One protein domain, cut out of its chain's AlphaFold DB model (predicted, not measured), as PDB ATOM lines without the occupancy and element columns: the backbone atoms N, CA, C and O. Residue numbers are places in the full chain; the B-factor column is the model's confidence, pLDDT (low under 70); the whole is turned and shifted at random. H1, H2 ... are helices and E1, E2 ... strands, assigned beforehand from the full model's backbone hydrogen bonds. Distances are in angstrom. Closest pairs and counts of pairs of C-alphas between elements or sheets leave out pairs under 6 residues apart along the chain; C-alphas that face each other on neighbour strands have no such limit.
ATOM      1  N   LEU A  81     208.472 170.013 151.369       94.38
ATOM      2  CA  LEU A  81     207.802 171.275 151.648       94.38
ATOM      3  C   LEU A  81     206.485 170.996 152.390       94.38
ATOM      4  O   LEU A  81     205.422 171.051 151.766       94.38
ATOM      5  N   PRO A  82     206.520 170.679 153.703       95.88
ATOM      6  CA  PRO A  82     205.339 170.228 154.440       95.88
ATOM      7  C   PRO A  82     204.149 171.181 154.331       95.88
ATOM      8  O   PRO A  82     203.037 170.745 154.054       95.88
ATOM      9  N   SER A  83     204.390 172.487 154.470       96.94
ATOM     10  CA  SER A  83     203.335 173.490 154.332       96.94
ATOM     11  C   SER A  83     202.688 173.474 152.951       96.94
ATOM     12  O   SER A  83     201.474 173.415 152.855       96.94
ATOM     13  N   PHE A  84     203.479 173.419 151.882       96.12
ATOM     14  CA  PHE A  84     202.930 173.411 150.527       96.12
ATOM     15  C   PHE A  84     202.209 172.104 150.185       96.12
ATOM     16  O   PHE A  84     201.250 172.118 149.417       96.12
ATOM     17  N   ARG A  85     202.636 170.974 150.768       96.56
ATOM     18  CA  ARG A  85     201.887 169.713 150.694       96.56
ATOM     19  C   ARG A  85     200.520 169.859 151.361       96.56
ATOM     20  O   ARG A  85     199.521 169.446 150.774       96.56
ATOM     21  N   GLU A  86     200.465 170.442 152.560       97.38
ATOM     22  CA  GLU A  86     199.209 170.735 153.266       97.38
ATOM     23  C   GLU A  86     198.311 171.660 152.433       97.38
ATOM     24  O   GLU A  86     197.144 171.333 152.212       97.38
ATOM     25  N   ASP A  87     198.876 172.742 151.898       97.56
ATOM     26  CA  ASP A  87     198.157 173.727 151.092       97.56
ATOM     27  C   ASP A  87     197.583 173.083 149.817       97.56
ATOM     28  O   ASP A  87     196.395 173.211 149.530       97.56
ATOM     29  N   ASN A  88     198.381 172.303 149.076       96.19
ATOM     30  CA  ASN A  88     197.902 171.618 147.871       96.19
ATOM     31  C   ASN A  88     196.825 170.563 148.192       96.19
ATOM     32  O   ASN A  88     195.846 170.412 147.461       96.19
ATOM     33  N   THR A  89     196.962 169.863 149.321       97.00
ATOM     34  CA  THR A  89     195.940 168.919 149.803       97.00
ATOM     35  C   THR A  89     194.624 169.634 150.089       97.00
ATOM     36  O   THR A  89     193.562 169.128 149.720       97.00
ATOM     37  N   PHE A  90     194.677 170.814 150.712       98.12
ATOM     38  CA  PHE A  90     193.498 171.630 150.989       98.12
ATOM     39  C   PHE A  90     192.802 172.079 149.698       98.12
ATOM     40  O   PHE A  90     191.602 171.851 149.551       98.12
ATOM     41  N   LEU A  91     193.552 172.634 148.738       97.12
ATOM     42  CA  LEU A  91     192.994 173.109 147.464       97.12
ATOM     43  C   LEU A  91     192.273 171.983 146.706       97.12
ATOM     44  O   LEU A  91     191.149 172.163 146.229       97.12
ATOM     45  N   ILE A  92     192.891 170.797 146.632       95.44
ATOM     46  CA  ILE A  92     192.276 169.622 146.001       95.44
ATOM     47  C   ILE A  92     191.052 169.163 146.804       95.44
ATOM     48  O   ILE A  92     190.017 168.863 146.218       95.44
ATOM     49  N   THR A  93     191.119 169.158 148.136       96.75
ATOM     50  CA  THR A  93     189.991 168.778 149.002       96.75
ATOM     51  C   THR A  93     188.769 169.671 148.782       96.75
ATOM     52  O   THR A  93     187.663 169.159 148.595       96.75
ATOM     53  N   GLU A  94     188.937 170.996 148.768       96.75
ATOM     54  CA  GLU A  94     187.816 171.907 148.522       96.75
ATOM     55  C   GLU A  94     187.287 171.775 147.090       96.75
ATOM     56  O   GLU A  94     186.072 171.833 146.889       96.75
ATOM     57  N   PHE A  95     188.156 171.499 146.113       94.56
ATOM     58  CA  PHE A  95     187.717 171.184 144.754       94.56
ATOM     59  C   PHE A  95     186.858 169.912 144.707       94.56
ATOM     60  O   PHE A  95     185.816 169.912 144.058       94.56
ATOM     61  N   LEU A  96     187.227 168.847 145.424       93.19
ATOM     62  CA  LEU A  96     186.447 167.603 145.469       93.19
ATOM     63  C   LEU A  96     185.087 167.785 146.140       93.19
ATOM     64  O   LEU A  96     184.085 167.280 145.637       93.19
ATOM     65  N   LYS A  97     185.033 168.543 147.239       93.50
ATOM     66  CA  LYS A  97     183.768 168.892 147.901       93.50
ATOM     67  C   LYS A  97     182.871 169.721 146.987       93.50
ATOM     68  O   LYS A  97     181.660 169.512 146.960       93.50
ATOM     69  N   PHE A  98     183.449 170.665 146.247       92.19
ATOM     70  CA  PHE A  98     182.727 171.444 145.247       92.19
ATOM     71  C   PHE A  98     182.213 170.552 144.104       92.19
ATOM     72  O   PHE A  98     181.027 170.595 143.784       92.19
ATOM     73  N   TYR A  99     183.073 169.691 143.555       89.12
ATOM     74  CA  TYR A  99     182.736 168.738 142.495       89.12
ATOM     75  C   TYR A  99     181.572 167.823 142.893       89.12
ATOM     76  O   TYR A  99     180.606 167.699 142.142       89.12
ATOM     77  N   ASP A 100     181.633 167.217 144.082       88.38
ATOM     78  CA  ASP A 100     180.576 166.335 144.586       88.38
ATOM     79  C   ASP A 100     179.224 167.055 144.669       88.38
ATOM     80  O   ASP A 100     178.219 166.546 144.171       88.38
ATOM     81  N   LYS A 101     179.200 168.283 145.206       88.19
ATOM     82  CA  LYS A 101     177.976 169.097 145.281       88.19
ATOM     83  C   LYS A 101     177.397 169.397 143.903       88.19
ATOM     84  O   LYS A 101     176.190 169.269 143.721       88.19
ATOM     85  N   ILE A 102     178.236 169.753 142.929       82.56
ATOM     86  CA  ILE A 102     177.787 169.997 141.552       82.56
ATOM     87  C   ILE A 102     177.185 168.717 140.961       82.56
ATOM     88  O   ILE A 102     176.029 168.720 140.549       82.56
ATOM     89  N   VAL A 103     177.906 167.592 140.997       79.06
ATOM     90  CA  VAL A 103     177.432 166.327 140.407       79.06
ATOM     91  C   VAL A 103     176.179 165.784 141.106       79.06
ATOM     92  O   VAL A 103     175.333 165.174 140.452       79.06
ATOM     93  N   ASN A 104     176.027 165.993 142.416       74.06
ATOM     94  CA  ASN A 104     174.810 165.634 143.151       74.06
ATOM     95  C   ASN A 104     173.620 166.544 142.815       74.06
ATOM     96  O   ASN A 104     172.488 166.066 142.802       74.06
ATOM     97  N   ASN A 105     173.868 167.811 142.473       68.19
ATOM     98  CA  ASN A 105     172.820 168.768 142.125       68.19
ATOM     99  C   ASN A 105     172.408 168.724 140.642       68.19
ATOM    100  O   ASN A 105     171.343 169.236 140.307       68.19
ATOM    101  N   ASN A 106     173.189 168.085 139.754       59.34
ATOM    102  CA  ASN A 106     172.957 167.989 138.295       59.34
ATOM    103  C   ASN A 106     171.631 167.317 137.856       59.34
ATOM    104  O   ASN A 106     171.405 167.139 136.662       59.34
ATOM    105  N   GLY A 107     170.748 166.939 138.784       51.09
ATOM    106  CA  GLY A 107     169.420 166.388 138.494       51.09
ATOM    107  C   GLY A 107     168.292 167.420 138.340       51.09
ATOM    108  O   GLY A 107     167.158 167.011 138.105       51.09
ATOM    109  N   MET A 108     168.550 168.725 138.490       45.38
ATOM    110  CA  MET A 108     167.507 169.763 138.465       45.38
ATOM    111  C   MET A 108     167.646 170.681 137.238       45.38
ATOM    112  O   MET A 108     168.476 171.578 137.213       45.38
ATOM    113  N   ASN A 109     166.812 170.480 136.214       46.09
ATOM    114  CA  ASN A 109     166.791 171.271 134.969       46.09
ATOM    115  C   ASN A 109     166.003 172.599 135.095       46.09
ATOM    116  O   ASN A 109     165.227 172.930 134.204       46.09
ATOM    117  N   ASP A 110     166.180 173.361 136.176       53.28
ATOM    118  CA  ASP A 110     165.421 174.603 136.417       53.28
ATOM    119  C   ASP A 110     166.320 175.825 136.647       53.28
ATOM    120  O   ASP A 110     167.451 175.715 137.104       53.28
ATOM    121  N   THR A 111     165.800 177.033 136.414       54.38
ATOM    122  CA  THR A 111     166.487 178.322 136.663       54.38
ATOM    123  C   THR A 111     167.051 178.445 138.088       54.38
ATOM    124  O   THR A 111     168.048 179.130 138.308       54.38
ATOM    125  N   LYS A 112     166.451 177.739 139.055       57.59
ATOM    126  CA  LYS A 112     166.936 177.620 140.437       57.59
ATOM    127  C   LYS A 112     168.311 176.941 140.521       57.59
ATOM    128  O   LYS A 112     169.185 177.425 141.223       57.59
ATOM    129  N   TYR A 113     168.540 175.906 139.717       61.97
ATOM    130  CA  TYR A 113     169.807 175.178 139.668       61.97
ATOM    131  C   TYR A 113     170.974 176.046 139.179       61.97
ATOM    132  O   TYR A 113     172.092 175.903 139.662       61.97
ATOM    133  N   TYR A 114     170.724 176.998 138.278       60.12
ATOM    134  CA  TYR A 114     171.754 177.941 137.832       60.12
ATOM    135  C   TYR A 114     172.199 178.896 138.953       60.12
ATOM    136  O   TYR A 114     173.391 179.144 139.122       60.12
ATOM    137  N   ILE A 115     171.242 179.413 139.733       61.16
ATOM    138  CA  ILE A 115     171.522 180.272 140.895       61.16
ATOM    139  C   ILE A 115     172.289 179.472 141.956       61.16
ATOM    140  O   ILE A 115     173.328 179.928 142.435       61.16
ATOM    141  N   ASP A 116     171.848 178.242 142.225       72.62
ATOM    142  CA  ASP A 116     172.497 177.343 143.180       72.62
ATOM    143  C   ASP A 116     173.936 176.993 142.740       72.62
ATOM    144  O   ASP A 116     174.842 176.897 143.567       72.62
ATOM    145  N   GLN A 117     174.201 176.850 141.435       78.81
ATOM    146  CA  GLN A 117     175.557 176.623 140.921       78.81
ATOM    147  C   GLN A 117     176.478 177.828 141.098       78.81
ATOM    148  O   GLN A 117     177.636 177.648 141.480       78.81
ATOM    149  N   GLN A 118     175.996 179.044 140.833       83.94
ATOM    150  CA  GLN A 118     176.796 180.250 141.053       83.94
ATOM    151  C   GLN A 118     177.156 180.409 142.529       83.94
ATOM    152  O   GLN A 118     178.311 180.684 142.841       83.94
ATOM    153  N   GLU A 119     176.209 180.169 143.437       87.50
ATOM    154  CA  GLU A 119     176.468 180.209 144.878       87.50
ATOM    155  C   GLU A 119     177.508 179.159 145.299       87.50
ATOM    156  O   GLU A 119     178.439 179.463 146.046       87.50
ATOM    157  N   LEU A 120     177.416 177.935 144.767       89.12
ATOM    158  CA  LEU A 120     178.408 176.889 145.022       89.12
ATOM    159  C   LEU A 120     179.804 177.266 144.516       89.12
ATOM    160  O   LEU A 120     180.788 176.998 145.208       89.12
ATOM    161  N   ILE A 121     179.890 177.877 143.331       91.25
ATOM    162  CA  ILE A 121     181.151 178.373 142.772       91.25
ATOM    163  C   ILE A 121     181.714 179.478 143.667       91.25
ATOM    164  O   ILE A 121     182.877 179.403 144.054       91.25
ATOM    165  N   LEU A 122     180.904 180.472 144.032       93.06
ATOM    166  CA  LEU A 122     181.339 181.589 144.870       93.06
ATOM    167  C   LEU A 122     181.833 181.108 146.235       93.06
ATOM    168  O   LEU A 122     182.926 181.484 146.636       93.06
ATOM    169  N   ASN A 123     181.111 180.197 146.888       94.31
ATOM    170  CA  ASN A 123     181.529 179.612 148.162       94.31
ATOM    171  C   ASN A 123     182.860 178.844 148.034       94.31
ATOM    172  O   ASN A 123     183.738 178.956 148.886       94.31
ATOM    173  N   TYR A 124     183.048 178.083 146.947       95.19
ATOM    174  CA  TYR A 124     184.334 177.441 146.663       95.19
ATOM    175  C   TYR A 124     185.462 178.475 146.530       95.19
ATOM    176  O   TYR A 124     186.509 178.318 147.159       95.19
ATOM    177  N   LEU A 125     185.261 179.542 145.756       96.25
ATOM    178  CA  LEU A 125     186.269 180.586 145.557       96.25
ATOM    179  C   LEU A 125     186.580 181.330 146.867       96.25
ATOM    180  O   LEU A 125     187.749 181.466 147.217       96.25
ATOM    181  N   GLU A 126     185.556 181.739 147.619       97.50
ATOM    182  CA  GLU A 126     185.683 182.465 148.892       97.50
ATOM    183  C   GLU A 126     186.480 181.675 149.929       97.50
ATOM    184  O   GLU A 126     187.400 182.219 150.535       97.50
ATOM    185  N   LYS A 127     186.216 180.373 150.073       97.94
ATOM    186  CA  LYS A 127     186.981 179.517 150.989       97.94
ATOM    187  C   LYS A 127     188.457 179.411 150.629       97.94
ATOM    188  O   LYS A 127     189.303 179.386 151.519       97.94
ATOM    189  N   ASN A 128     188.777 179.308 149.338       98.12
ATOM    190  CA  ASN A 128     190.171 179.251 148.904       98.12
ATOM    191  C   ASN A 128     190.862 180.603 149.110       98.12
ATOM    192  O   ASN A 128     191.991 180.627 149.593       98.12
ATOM    193  N   ILE A 129     190.175 181.714 148.825       98.38
ATOM    194  CA  ILE A 129     190.659 183.074 149.106       98.38
ATOM    195  C   ILE A 129     190.952 183.238 150.597       98.38
ATOM    196  O   ILE A 129     192.059 183.632 150.952       98.38
ATOM    197  N   GLU A 130     190.001 182.894 151.468       98.44
ATOM    198  CA  GLU A 130     190.161 182.986 152.922       98.44
ATOM    199  C   GLU A 130     191.339 182.134 153.402       98.44
ATOM    200  O   GLU A 130     192.183 182.602 154.167       98.44
ATOM    201  N   TYR A 131     191.443 180.895 152.917       98.44
ATOM    202  CA  TYR A 131     192.554 180.017 153.259       98.44
ATOM    203  C   TYR A 131     193.903 180.626 152.862       98.44
ATOM    204  O   TYR A 131     194.803 180.715 153.695       98.44
ATOM    205  N   ILE A 132     194.046 181.083 151.615       97.94
ATOM    206  CA  ILE A 132     195.294 181.660 151.100       97.94
ATOM    207  C   ILE A 132     195.634 182.966 151.826       97.94
ATOM    208  O   ILE A 132     196.788 183.168 152.203       97.94
ATOM    209  N   GLN A 133     194.646 183.825 152.084       97.38
ATOM    210  CA  GLN A 133     194.838 185.056 152.846       97.38
ATOM    211  C   GLN A 133     195.337 184.745 154.259       97.38
ATOM    212  O   GLN A 133     196.334 185.313 154.693       97.38
ATOM    213  N   ASN A 134     194.745 183.752 154.930       97.38
ATOM    214  CA  ASN A 134     195.217 183.287 156.232       97.38
ATOM    215  C   ASN A 134     196.659 182.752 156.170       97.38
ATOM    216  O   ASN A 134     197.427 182.952 157.111       97.38
ATOM    217  N   ARG A 135     197.072 182.083 155.082       96.38
ATOM    218  CA  ARG A 135     198.479 181.675 154.890       96.38
ATOM    219  C   ARG A 135     199.410 182.884 154.796       96.38
ATOM    220  O   ARG A 135     200.485 182.863 155.397       96.38
ATOM    221  N   ILE A 136     198.992 183.925 154.076       95.56
ATOM    222  CA  ILE A 136     199.755 185.168 153.930       95.56
ATOM    223  C   ILE A 136     199.861 185.905 155.270       95.56
ATOM    224  O   ILE A 136     200.965 186.265 155.679       95.56
ATOM    225  N   ASP A 137     198.741 186.065 155.972       95.00
ATOM    226  CA  ASP A 137     198.645 186.824 157.221       95.00
ATOM    227  C   ASP A 137     199.400 186.144 158.370       95.00
ATOM    228  O   ASP A 137     200.084 186.810 159.148       95.00
ATOM    229  N   ASN A 138     199.354 184.807 158.440       96.31
ATOM    230  CA  ASN A 138     200.151 184.035 159.398       96.31
ATOM    231  C   ASN A 138     201.658 184.121 159.119       96.31
ATOM    232  O   ASN A 138     202.459 183.827 160.004       96.31
ATOM    233  N   ASN A 139     202.041 184.508 157.899       96.81
ATOM    234  CA  ASN A 139     203.404 184.801 157.467       96.81
ATOM    235  C   ASN A 139     204.439 183.699 157.769       96.81
ATOM    236  O   ASN A 139     205.617 183.994 157.945       96.81
ATOM    237  N   LEU A 140     204.039 182.427 157.834       96.88
ATOM    238  CA  LEU A 140     204.932 181.317 158.169       96.88
ATOM    239  C   LEU A 140     204.758 180.154 157.196       96.88
ATOM    240  O   LEU A 140     203.647 179.796 156.811       96.88
ATOM    241  N   THR A 141     205.871 179.523 156.838       96.75
ATOM    242  CA  THR A 141     205.884 178.277 156.073       96.75
ATOM    243  C   THR A 141     206.865 177.282 156.676       96.75
ATOM    244  O   THR A 141     207.933 177.658 157.160       96.75
ATOM    245  N   LYS A 142     206.496 176.001 156.652       97.00
ATOM    246  CA  LYS A 142     207.356 174.888 157.057       97.00
ATOM    247  C   LYS A 142     208.102 174.345 155.850       97.00
ATOM    248  O   LYS A 142     207.471 173.971 154.856       97.00
ATOM    249  N   ILE A 143     209.418 174.230 155.979       95.25
ATOM    250  CA  ILE A 143     210.306 173.610 154.988       95.25
ATOM    251  C   ILE A 143     211.240 172.613 155.669       95.25
ATOM    252  O   ILE A 143     211.496 172.737 156.868       95.25
ATOM    253  N   GLU A 144     211.781 171.664 154.910       93.38
ATOM    254  CA  GLU A 144     212.927 170.874 155.357       93.38
ATOM    255  C   GLU A 144     214.247 171.533 154.932       93.38
ATOM    256  O   GLU A 144     214.422 171.920 153.775       93.38
ATOM    257  N   ARG A 145     215.175 171.667 155.882       92.06
ATOM    258  CA  ARG A 145     216.561 172.099 155.666       92.06
ATOM    259  C   ARG A 145     217.462 171.317 156.613       92.06
ATOM    260  O   ARG A 145     217.128 171.186 157.789       92.06
ATOM    261  N   ASP A 146     218.568 170.771 156.120       89.06
ATOM    262  CA  ASP A 146     219.491 169.928 156.886       89.06
ATOM    263  C   ASP A 146     218.777 168.771 157.618       89.06
ATOM    264  O   ASP A 146     219.058 168.474 158.783       89.06
ATOM    265  N   ASN A 147     217.810 168.134 156.939       89.00
ATOM    266  CA  ASN A 147     216.933 167.078 157.472       89.00
ATOM    267  C   ASN A 147     216.117 167.501 158.717       89.00
ATOM    268  O   ASN A 147     215.784 166.677 159.575       89.00
ATOM    269  N   LYS A 148     215.839 168.800 158.873       94.19
ATOM    270  CA  LYS A 148     215.018 169.352 159.958       94.19
ATOM    271  C   LYS A 148     213.892 170.197 159.392       94.19
ATOM    272  O   LYS A 148     214.103 171.028 158.513       94.19
ATOM    273  N   ILE A 149     212.701 170.035 159.963       96.00
ATOM    274  CA  ILE A 149     211.570 170.915 159.668       96.00
ATOM    275  C   ILE A 149     211.771 172.225 160.427       96.00
ATOM    276  O   ILE A 149     211.816 172.237 161.658       96.00
ATOM    277  N   ILE A 150     211.865 173.326 159.689       96.25
ATOM    278  CA  ILE A 150     211.990 174.676 160.236       96.25
ATOM    279  C   ILE A 150     210.832 175.555 159.767       96.25
ATOM    280  O   ILE A 150     210.277 175.345 158.687       96.25
ATOM    281  N   ASN A 151     210.476 176.542 160.589       96.94
ATOM    282  CA  ASN A 151     209.544 177.597 160.208       96.94
ATOM    283  C   ASN A 151     210.332 178.776 159.641       96.94
ATOM    284  O   ASN A 151     211.290 179.237 160.260       96.94
ATOM    285  N   GLU A 152     209.895 179.283 158.500       96.69
ATOM    286  CA  GLU A 152     210.460 180.458 157.848       96.69
ATOM    287  C   GLU A 152     209.357 181.479 157.581       96.69
ATOM    288  O   GLU A 152     208.229 181.123 157.227       96.69
ATOM    289  N   GLU A 153     209.692 182.759 157.724       97.44
ATOM    290  CA  GLU A 153     208.791 183.838 157.332       97.44
ATOM    291  C   GLU A 153     208.686 183.919 155.804       97.44
ATOM    292  O   GLU A 153     209.696 183.815 155.101       97.44
ATOM    293  N   ILE A 154     207.488 184.158 155.268       97.06
ATOM    294  CA  ILE A 154     207.303 184.280 153.810       97.06
ATOM    295  C   ILE A 154     207.505 185.715 153.305       97.06
ATOM    296  O   ILE A 154     207.828 185.924 152.134       97.06
ATOM    297  N   CYS A 155     207.355 186.709 154.178       96.75
ATOM    298  CA  CYS A 155     207.572 188.122 153.902       96.75
ATOM    299  C   CYS A 155     207.996 188.878 155.175       96.75
ATOM    300  O   CYS A 155     207.984 188.340 156.281       96.75
ATOM    301  N   PHE A 156     208.406 190.134 155.029       95.62
ATOM    302  CA  PHE A 156     208.633 191.050 156.147       95.62
ATOM    303  C   PHE A 156     208.108 192.446 155.810       95.62
ATOM    304  O   PHE A 156     208.023 192.828 154.640       95.62
ATOM    305  N   GLN A 157     207.791 193.242 156.832       94.19
ATOM    306  CA  GLN A 157     207.300 194.605 156.648       94.19
ATOM    307  C   GLN A 157     208.389 195.638 156.954       94.19
ATOM    308  O   GLN A 157     209.027 195.612 158.005       94.19
ATOM    309  N   LYS A 158     208.584 196.606 156.052       95.19
ATOM    310  CA  LYS A 158     209.481 197.752 156.267       95.19
ATOM    311  C   LYS A 158     208.829 199.024 155.740       95.19
ATOM    312  O   LYS A 158     208.429 199.092 154.584       95.19
ATOM    313  N   ARG A 159     208.722 200.060 156.585       94.12
ATOM    314  CA  ARG A 159     208.073 201.348 156.238       94.12
ATOM    315  C   ARG A 159     206.662 201.164 155.644       94.12
ATOM    316  O   ARG A 159     206.347 201.751 154.615       94.12
ATOM    317  N   LYS A 160     205.838 200.323 156.278       92.56
ATOM    318  CA  LYS A 160     204.479 199.953 155.832       92.56
ATOM    319  C   LYS A 160     204.390 199.212 154.485       92.56
ATOM    320  O   LYS A 160     203.284 198.949 154.036       92.56
ATOM    321  N   LYS A 161     205.512 198.844 153.857       92.88
ATOM    322  CA  LYS A 161     205.543 198.021 152.637       92.88
ATOM    323  C   LYS A 161     205.885 196.571 152.976       92.88
ATOM    324  O   LYS A 161     206.708 196.344 153.865       92.88
ATOM    325  N   ILE A 162     205.263 195.630 152.267       91.75
ATOM    326  CA  ILE A 162     205.514 194.188 152.374       91.75
ATOM    327  C   ILE A 162     206.617 193.811 151.382       91.75
ATOM    328  O   ILE A 162     206.595 194.240 150.230       91.75
ATOM    329  N   PHE A 163     207.593 193.035 151.844       95.62
ATOM    330  CA  PHE A 163     208.706 192.541 151.041       95.62
ATOM    331  C   PHE A 163     208.743 191.010 151.109       95.62
ATOM    332  O   PHE A 163     208.928 190.465 152.201       95.62
ATOM    333  N   PRO A 164     208.594 190.309 149.973       97.19
ATOM    334  CA  PRO A 164     208.736 188.858 149.915       97.19
ATOM    335  C   PRO A 164     210.117 188.392 150.385       97.19
ATOM    336  O   PRO A 164     211.135 189.012 150.063       97.19
ATOM    337  N   ARG A 165     210.171 187.273 151.114       96.75
ATOM    338  CA  ARG A 165     211.434 186.621 151.481       96.75
ATOM    339  C   ARG A 165     211.823 185.569 150.452       96.75
ATOM    340  O   ARG A 165     210.997 184.793 149.978       96.75
ATOM    341  N   ILE A 166     213.117 185.529 150.146       96.88
ATOM    342  CA  ILE A 166     213.731 184.436 149.395       96.88
ATOM    343  C   ILE A 166     214.179 183.389 150.409       96.88
ATOM    344  O   ILE A 166     215.010 183.678 151.269       96.88
ATOM    345  N   ILE A 167     213.645 182.183 150.284       95.06
ATOM    346  CA  ILE A 167     213.944 181.055 151.158       95.06
ATOM    347  C   ILE A 167     214.873 180.088 150.428       95.06
ATOM    348  O   ILE A 167     214.649 179.778 149.256       95.06
ATOM    349  N   ASN A 168     215.904 179.612 151.130       93.19
ATOM    350  CA  ASN A 168     216.750 178.514 150.665       93.19
ATOM    351  C   ASN A 168     216.115 177.172 151.047       93.19
ATOM    352  O   ASN A 168     215.669 176.999 152.184       93.19
ATOM    353  N   LEU A 169     216.092 176.242 150.108       92.75
ATOM    354  CA  LEU A 169     215.520 174.915 150.236       92.75
ATOM    355  C   LEU A 169     216.561 173.886 149.818       92.75
ATOM    356  O   LEU A 169     217.175 174.028 148.755       92.75
ATOM    357  N   ASP A 170     216.686 172.841 150.621       93.56
ATOM    358  CA  ASP A 170     217.458 171.661 150.264       93.56
ATOM    359  C   ASP A 170     216.622 170.837 149.296       93.56
ATOM    360  O   ASP A 170     215.475 170.488 149.586       93.56
ATOM    361  N   ILE A 171     217.201 170.539 148.144       93.88
ATOM    362  CA  ILE A 171     216.621 169.612 147.184       93.88
ATOM    363  C   ILE A 171     217.609 168.491 146.903       93.88
ATOM    364  O   ILE A 171     218.825 168.684 146.985       93.88
ATOM    365  N   GLU A 172     217.080 167.345 146.520       93.19
ATOM    366  CA  GLU A 172     217.843 166.267 145.918       93.19
ATOM    367  C   GLU A 172     217.570 166.266 144.414       93.19
ATOM    368  O   GLU A 172     216.429 166.387 143.970       93.19
ATOM    369  N   TYR A 173     218.634 166.229 143.621       92.38
ATOM    370  CA  TYR A 173     218.558 166.142 142.169       92.38
ATOM    371  C   TYR A 173     219.686 165.243 141.687       92.38
ATOM    372  O   TYR A 173     220.847 165.491 142.002       92.38
ATOM    373  N   LYS A 174     219.355 164.174 140.956       88.12
ATOM    374  CA  LYS A 174     220.336 163.170 140.495       88.12
ATOM    375  C   LYS A 174     221.203 162.591 141.626       88.12
ATOM    376  O   LYS A 174     222.392 162.348 141.431       88.12
ATOM    377  N   ASN A 175     220.597 162.342 142.791       88.00
ATOM    378  CA  ASN A 175     221.261 161.868 144.017       88.00
ATOM    379  C   ASN A 175     222.301 162.845 144.605       88.00
ATOM    380  O   ASN A 175     223.139 162.459 145.420       88.00
ATOM    381  N   GLU A 176     222.272 164.115 144.195       91.56
ATOM    382  CA  GLU A 176     223.101 165.180 144.752       91.56
ATOM    383  C   GLU A 176     222.232 166.185 145.514       91.56
ATOM    384  O   GLU A 176     221.135 166.554 145.087       91.56
ATOM    385  N   LYS A 177     222.731 166.650 146.665       92.00
ATOM    386  CA  LYS A 177     222.064 167.698 147.444       92.00
ATOM    387  C   LYS A 177     222.409 169.071 146.881       92.00
ATOM    388  O   LYS A 177     223.577 169.452 146.826       92.00
ATOM    389  N   HIS A 178     221.386 169.853 146.554       92.62
ATOM    390  CA  HIS A 178     221.534 171.228 146.093       92.62
ATOM    391  C   HIS A 178     220.716 172.196 146.943       92.62
ATOM    392  O   HIS A 178     219.682 171.856 147.505       92.62
ATOM    393  N   GLN A 179     221.171 173.447 146.977       91.56
ATOM    394  CA  GLN A 179     220.420 174.562 147.544       91.56
ATOM    395  C   GLN A 179     219.686 175.296 146.428       91.56
ATOM    396  O   GLN A 179     220.315 175.857 145.525       91.56
ATOM    397  N   MET A 180     218.360 175.344 146.504       91.12
ATOM    398  CA  MET A 180     217.538 176.162 145.620       91.12
ATOM    399  C   MET A 180     216.866 177.297 146.373       91.12
ATOM    400  O   MET A 180     216.556 177.208 147.554       91.12
ATOM    401  N   LYS A 181     216.628 178.394 145.658       92.06
ATOM    402  CA  LYS A 181     215.929 179.565 146.180       92.06
ATOM    403  C   LYS A 181     214.526 179.628 145.612       92.06
ATOM    404  O   LYS A 181     214.342 179.475 144.403       92.06
ATOM    405  N   PHE A 182     213.561 179.931 146.464       92.69
ATOM    406  CA  PHE A 182     212.192 180.196 146.044       92.69
ATOM    407  C   PHE A 182     211.562 181.303 146.891       92.69
ATOM    408  O   PHE A 182     212.106 181.704 147.918       92.69
ATOM    409  N   VAL A 183     210.437 181.836 146.417       95.00
ATOM    410  CA  VAL A 183     209.722 182.944 147.061       95.00
ATOM    411  C   VAL A 183     208.293 182.477 147.346       95.00
ATOM    412  O   VAL A 183     207.452 182.565 146.451       95.00
ATOM    413  N   PRO A 184     208.009 181.948 148.553       95.25
ATOM    414  CA  PRO A 184     206.684 181.448 148.928       95.25
ATOM    415  C   PRO A 184     205.561 182.445 148.671       95.25
ATOM    416  O   PRO A 184     204.508 182.073 148.173       95.25
ATOM    417  N   TYR A 185     205.810 183.714 149.003       96.38
ATOM    418  CA  TYR A 185     204.816 184.775 148.908       96.38
ATOM    419  C   TYR A 185     204.234 184.892 147.496       96.38
ATOM    420  O   TYR A 185     203.022 184.961 147.357       96.38
ATOM    421  N   LEU A 186     205.077 184.800 146.456       94.00
ATOM    422  CA  LEU A 186     204.627 184.882 145.062       94.00
ATOM    423  C   LEU A 186     203.722 183.707 144.666       94.00
ATOM    424  O   LEU A 186     202.876 183.854 143.801       94.00
ATOM    425  N   ILE A 187     203.879 182.536 145.296       93.88
ATOM    426  CA  ILE A 187     202.998 181.389 145.031       93.88
ATOM    427  C   ILE A 187     201.599 181.674 145.577       93.88
ATOM    428  O   ILE A 187     200.611 181.407 144.897       93.88
ATOM    429  N   TYR A 188     201.505 182.210 146.795       95.94
ATOM    430  CA  TYR A 188     200.214 182.567 147.380       95.94
ATOM    431  C   TYR A 188     199.580 183.767 146.681       95.94
ATOM    432  O   TYR A 188     198.370 183.764 146.496       95.94
ATOM    433  N   GLU A 189     200.375 184.750 146.260       94.75
ATOM    434  CA  GLU A 189     199.911 185.887 145.460       94.75
ATOM    435  C   GLU A 189     199.319 185.416 144.122       94.75
ATOM    436  O   GLU A 189     198.164 185.730 143.847       94.75
ATOM    437  N   ASP A 190     200.035 184.565 143.369       94.00
ATOM    438  CA  ASP A 190     199.538 183.944 142.129       94.00
ATOM    439  C   ASP A 190     198.202 183.209 142.367       94.00
ATOM    440  O   ASP A 190     197.258 183.328 141.585       94.00
ATOM    441  N   LEU A 191     198.113 182.406 143.436       95.19
ATOM    442  CA  LEU A 191     196.893 181.662 143.756       95.19
ATOM    443  C   LEU A 191     195.741 182.609 144.104       95.19
ATOM    444  O   LEU A 191     194.636 182.446 143.585       95.19
ATOM    445  N   LEU A 192     195.996 183.598 144.960       96.25
ATOM    446  CA  LEU A 192     195.008 184.580 145.385       96.25
ATOM    447  C   LEU A 192     194.471 185.368 144.188       96.25
ATOM    448  O   LEU A 192     193.257 185.499 144.052       96.25
ATOM    449  N   GLU A 193     195.350 185.821 143.293       95.88
ATOM    450  CA  GLU A 193     194.981 186.523 142.063       95.88
ATOM    451  C   GLU A 193     194.050 185.669 141.195       95.88
ATOM    452  O   GLU A 193     192.986 186.138 140.794       95.88
ATOM    453  N   ILE A 194     194.385 184.393 140.968       93.62
ATOM    454  CA  ILE A 194     193.554 183.480 140.170       93.62
ATOM    455  C   ILE A 194     192.159 183.312 140.788       93.62
ATOM    456  O   ILE A 194     191.155 183.357 140.072       93.62
ATOM    457  N   PHE A 195     192.068 183.106 142.104       95.75
ATOM    458  CA  PHE A 195     190.774 182.929 142.764       95.75
ATOM    459  C   PHE A 195     189.950 184.225 142.797       95.75
ATOM    460  O   PHE A 195     188.745 184.171 142.544       95.75
ATOM    461  N   LEU A 196     190.580 185.379 143.044       96.75
ATOM    462  CA  LEU A 196     189.924 186.689 143.014       96.75
ATOM    463  C   LEU A 196     189.408 187.029 141.614       96.75
ATOM    464  O   LEU A 196     188.245 187.404 141.472       96.75
ATOM    465  N   TYR A 197     190.237 186.829 140.589       95.25
ATOM    466  CA  TYR A 197     189.866 187.052 139.195       95.25
ATOM    467  C   TYR A 197     188.668 186.185 138.793       95.25
ATOM    468  O   TYR A 197     187.664 186.691 138.294       95.25
ATOM    469  N   ASN A 198     188.713 184.884 139.096       92.19
ATOM    470  CA  ASN A 198     187.585 183.989 138.831       92.19
ATOM    471  C   ASN A 198     186.319 184.410 139.594       92.19
ATOM    472  O   ASN A 198     185.218 184.304 139.058       92.19
ATOM    473  N   MET A 199     186.450 184.900 140.830       93.94
ATOM    474  CA  MET A 199     185.308 185.378 141.614       93.94
ATOM    475  C   MET A 199     184.671 186.616 140.981       93.94
ATOM    476  O   MET A 199     183.443 186.705 140.929       93.94
ATOM    477  N   GLU A 200     185.480 187.547 140.477       94.50
ATOM    478  CA  GLU A 200     185.004 188.738 139.773       94.50
ATOM    479  C   GLU A 200     184.253 188.370 138.486       94.50
ATOM    480  O   GLU A 200     183.124 188.821 138.295       94.50
ATOM    481  N   LEU A 201     184.797 187.459 137.672       92.19
ATOM    482  CA  LEU A 201     184.138 186.975 136.452       92.19
ATOM    483  C   LEU A 201     182.753 186.363 136.719       92.19
ATOM    484  O   LEU A 201     181.817 186.565 135.942       92.19
ATOM    485  N   ILE A 202     182.603 185.619 137.820       89.75
ATOM    486  CA  ILE A 202     181.316 185.030 138.219       89.75
ATOM    487  C   ILE A 202     180.356 186.112 138.731       89.75
ATOM    488  O   ILE A 202     179.195 186.138 138.318       89.75
ATOM    489  N   LYS A 203     180.825 187.039 139.581       89.94
ATOM    490  CA  LYS A 203     180.008 188.151 140.111       89.94
ATOM    491  C   LYS A 203     179.507 189.077 138.998       89.94
ATOM    492  O   LYS A 203     178.346 189.487 139.027       89.94
ATOM    493  N   ASN A 204     180.337 189.325 137.987       90.12
ATOM    494  CA  ASN A 204     180.000 190.125 136.808       90.12
ATOM    495  C   ASN A 204     179.179 189.350 135.761       90.12
ATOM    496  O   ASN A 204     178.759 189.931 134.763       90.12
ATOM    497  N   LYS A 205     178.904 188.056 135.994       83.69
ATOM    498  CA  LYS A 205     178.176 187.153 135.082       83.69
ATOM    499  C   LYS A 205     178.844 186.978 133.711       83.69
ATOM    500  O   LYS A 205     178.180 186.594 132.751       83.69
ATOM    501  N   GLU A 206     180.149 187.220 133.621       83.06
ATOM    502  CA  GLU A 206     180.953 186.966 132.419       83.06
ATOM    503  C   GLU A 206     181.143 185.463 132.195       83.06
ATOM    504  O   GLU A 206     181.195 184.985 131.061       83.06
ATOM    505  N   ILE A 207     181.178 184.703 133.292       79.19
ATOM    506  CA  ILE A 207     181.173 183.245 133.282       79.19
ATOM    507  C   ILE A 207     180.012 182.744 134.138       79.19
ATOM    508  O   ILE A 207     179.692 183.280 135.195       79.19
ATOM    509  N   SER A 208     179.366 181.687 133.655       69.44
ATOM    510  CA  SER A 208     178.191 181.084 134.282       69.44
ATOM    511  C   SER A 208     178.452 179.733 134.935       69.44
ATOM    512  O   SER A 208     177.655 179.276 135.747       69.44
ATOM    513  N   LYS A 209     179.556 179.085 134.566       71.56
ATOM    514  CA  LYS A 209     179.937 177.752 135.020       71.56
ATOM    515  C   LYS A 209     181.450 177.615 135.014       71.56
ATOM    516  O   LYS A 209     182.108 178.014 134.054       71.56
ATOM    517  N   LEU A 210     181.998 176.996 136.052       70.38
ATOM    518  CA  LEU A 210     183.341 176.434 135.964       70.38
ATOM    519  C   LEU A 210     183.261 175.186 135.077       70.38
ATOM    520  O   LEU A 210     182.275 174.454 135.128       70.38
ATOM    521  N   GLY A 211     184.266 174.949 134.233       70.25
ATOM    522  CA  GLY A 211     184.311 173.812 133.305       70.25
ATOM    523  C   GLY A 211     184.519 172.462 133.998       70.25
ATOM    524  O   GLY A 211     185.399 171.711 133.601       70.25
ATOM    525  N   VAL A 212     183.746 172.161 135.043       77.00
ATOM    526  CA  VAL A 212     183.878 170.981 135.910       77.00
ATOM    527  C   VAL A 212     183.659 169.680 135.133       77.00
ATOM    528  O   VAL A 212     184.257 168.655 135.453       77.00
ATOM    529  N   ASP A 213     182.889 169.739 134.045       73.19
ATOM    530  CA  ASP A 213     182.613 168.603 133.165       73.19
ATOM    531  C   ASP A 213     183.873 167.968 132.559       73.19
ATOM    532  O   ASP A 213     183.850 166.791 132.201       73.19
TER     533      ASP A 213
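This is residues 81 to 213 of the 248 residues of an uncharacterized protein of Candidatus Lokiarchaeota archaeon (UniProt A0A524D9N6). Three two-stranded hairpins, with E5 and E6 the longest, make a crosspiece at one end of three long helices that run side by side, H2 touching both H1 and H3. The hairpin E3-E4 points one way from the helices' end and sticks out with residues 157 to 162, while E1-E2 and E5-E6 point the other way. At the far end of the helices the H1-H2 turn stands free with residues 107 to 112. The printed part has 133 residues, in the order H1 H2 E1 E2 E3 E4 E5 E6 H3, a mixed class of helices and strands, with three antiparallel sheets of two strands each. It is loose, with a radius of gyration of the C-alphas of 18.8 A, and its outline is flat, spanning 58 by 42 by 21 A.

Find C-alpha 167 at (213.944, 181.055, 151.158), where E5 begins; it runs 18.0 A to residue 173, and E6, residues 176 to 182, returns over 18.6 A. Before them come E3, residues 155 to 158, and E4, residues 161 to 164, and earlier still E1, residues 140 to 145, and E2, residues 148 to 153. H1 starts at C-alpha 82, (205.339, 170.228, 154.440), and runs 34.8 A to residue 105. H2, residues 111 to 138, is 41.0 A long. H3, residues 184 to 203, covers 28.9 A and ends at C-alpha 203, (180.008, 188.151, 140.111).

Look first at the hairpin of E5 and E6, antiparallel at 147 degrees, where N 169 and O 180 are 2.8 A apart, within hydrogen-bond range. E4 runs on into E5 at 14 degrees across a break of 2 residues. In the hairpin of E3 and E4, antiparallel at 150 degrees, N 163 and O 156 are 2.8 A apart. E2 runs on into E3 at 35 degrees across a break of 1 residue. In the hairpin of E1 and E2, antiparallel at 145 degrees, N 141 and O 152 are 2.9 A apart. The closest C-alphas of E1 and E5, Arg 145 and Asp 170, are 5.5 A apart. For H1 and E1 these are Ser 83 and Lys 142, at 5.1 A, and for E4 and H3, Pro 164 and Tyr 185, at 5.7 A. Now turn to H2 and H3, which touch, closest at the C-alphas of Leu 125 and Phe 195, 5.8 A, at a shallow tilt of 22 degrees, opposite ways. H1 and H2 form a helical hairpin and touch, closest at the C-alphas of Phe 98 and Tyr 124, 6.4 A, at a shallow tilt of 10 degrees. H1 and H3 are apart. Every O i to N i+4 pair is within hydrogen-bond range in H1 and H3, and 23 of 24 in H2.

The two C-alphas farthest apart are those of Asp 110 and Glu 176, 59.0 A. The printed part has no cut, and the links between named elements are tight. After H3, residues 204 to 213 hold no named element. The mean pLDDT of the printed part is 89.3; look for values under 70 at residues 105 to 115 and residue 208.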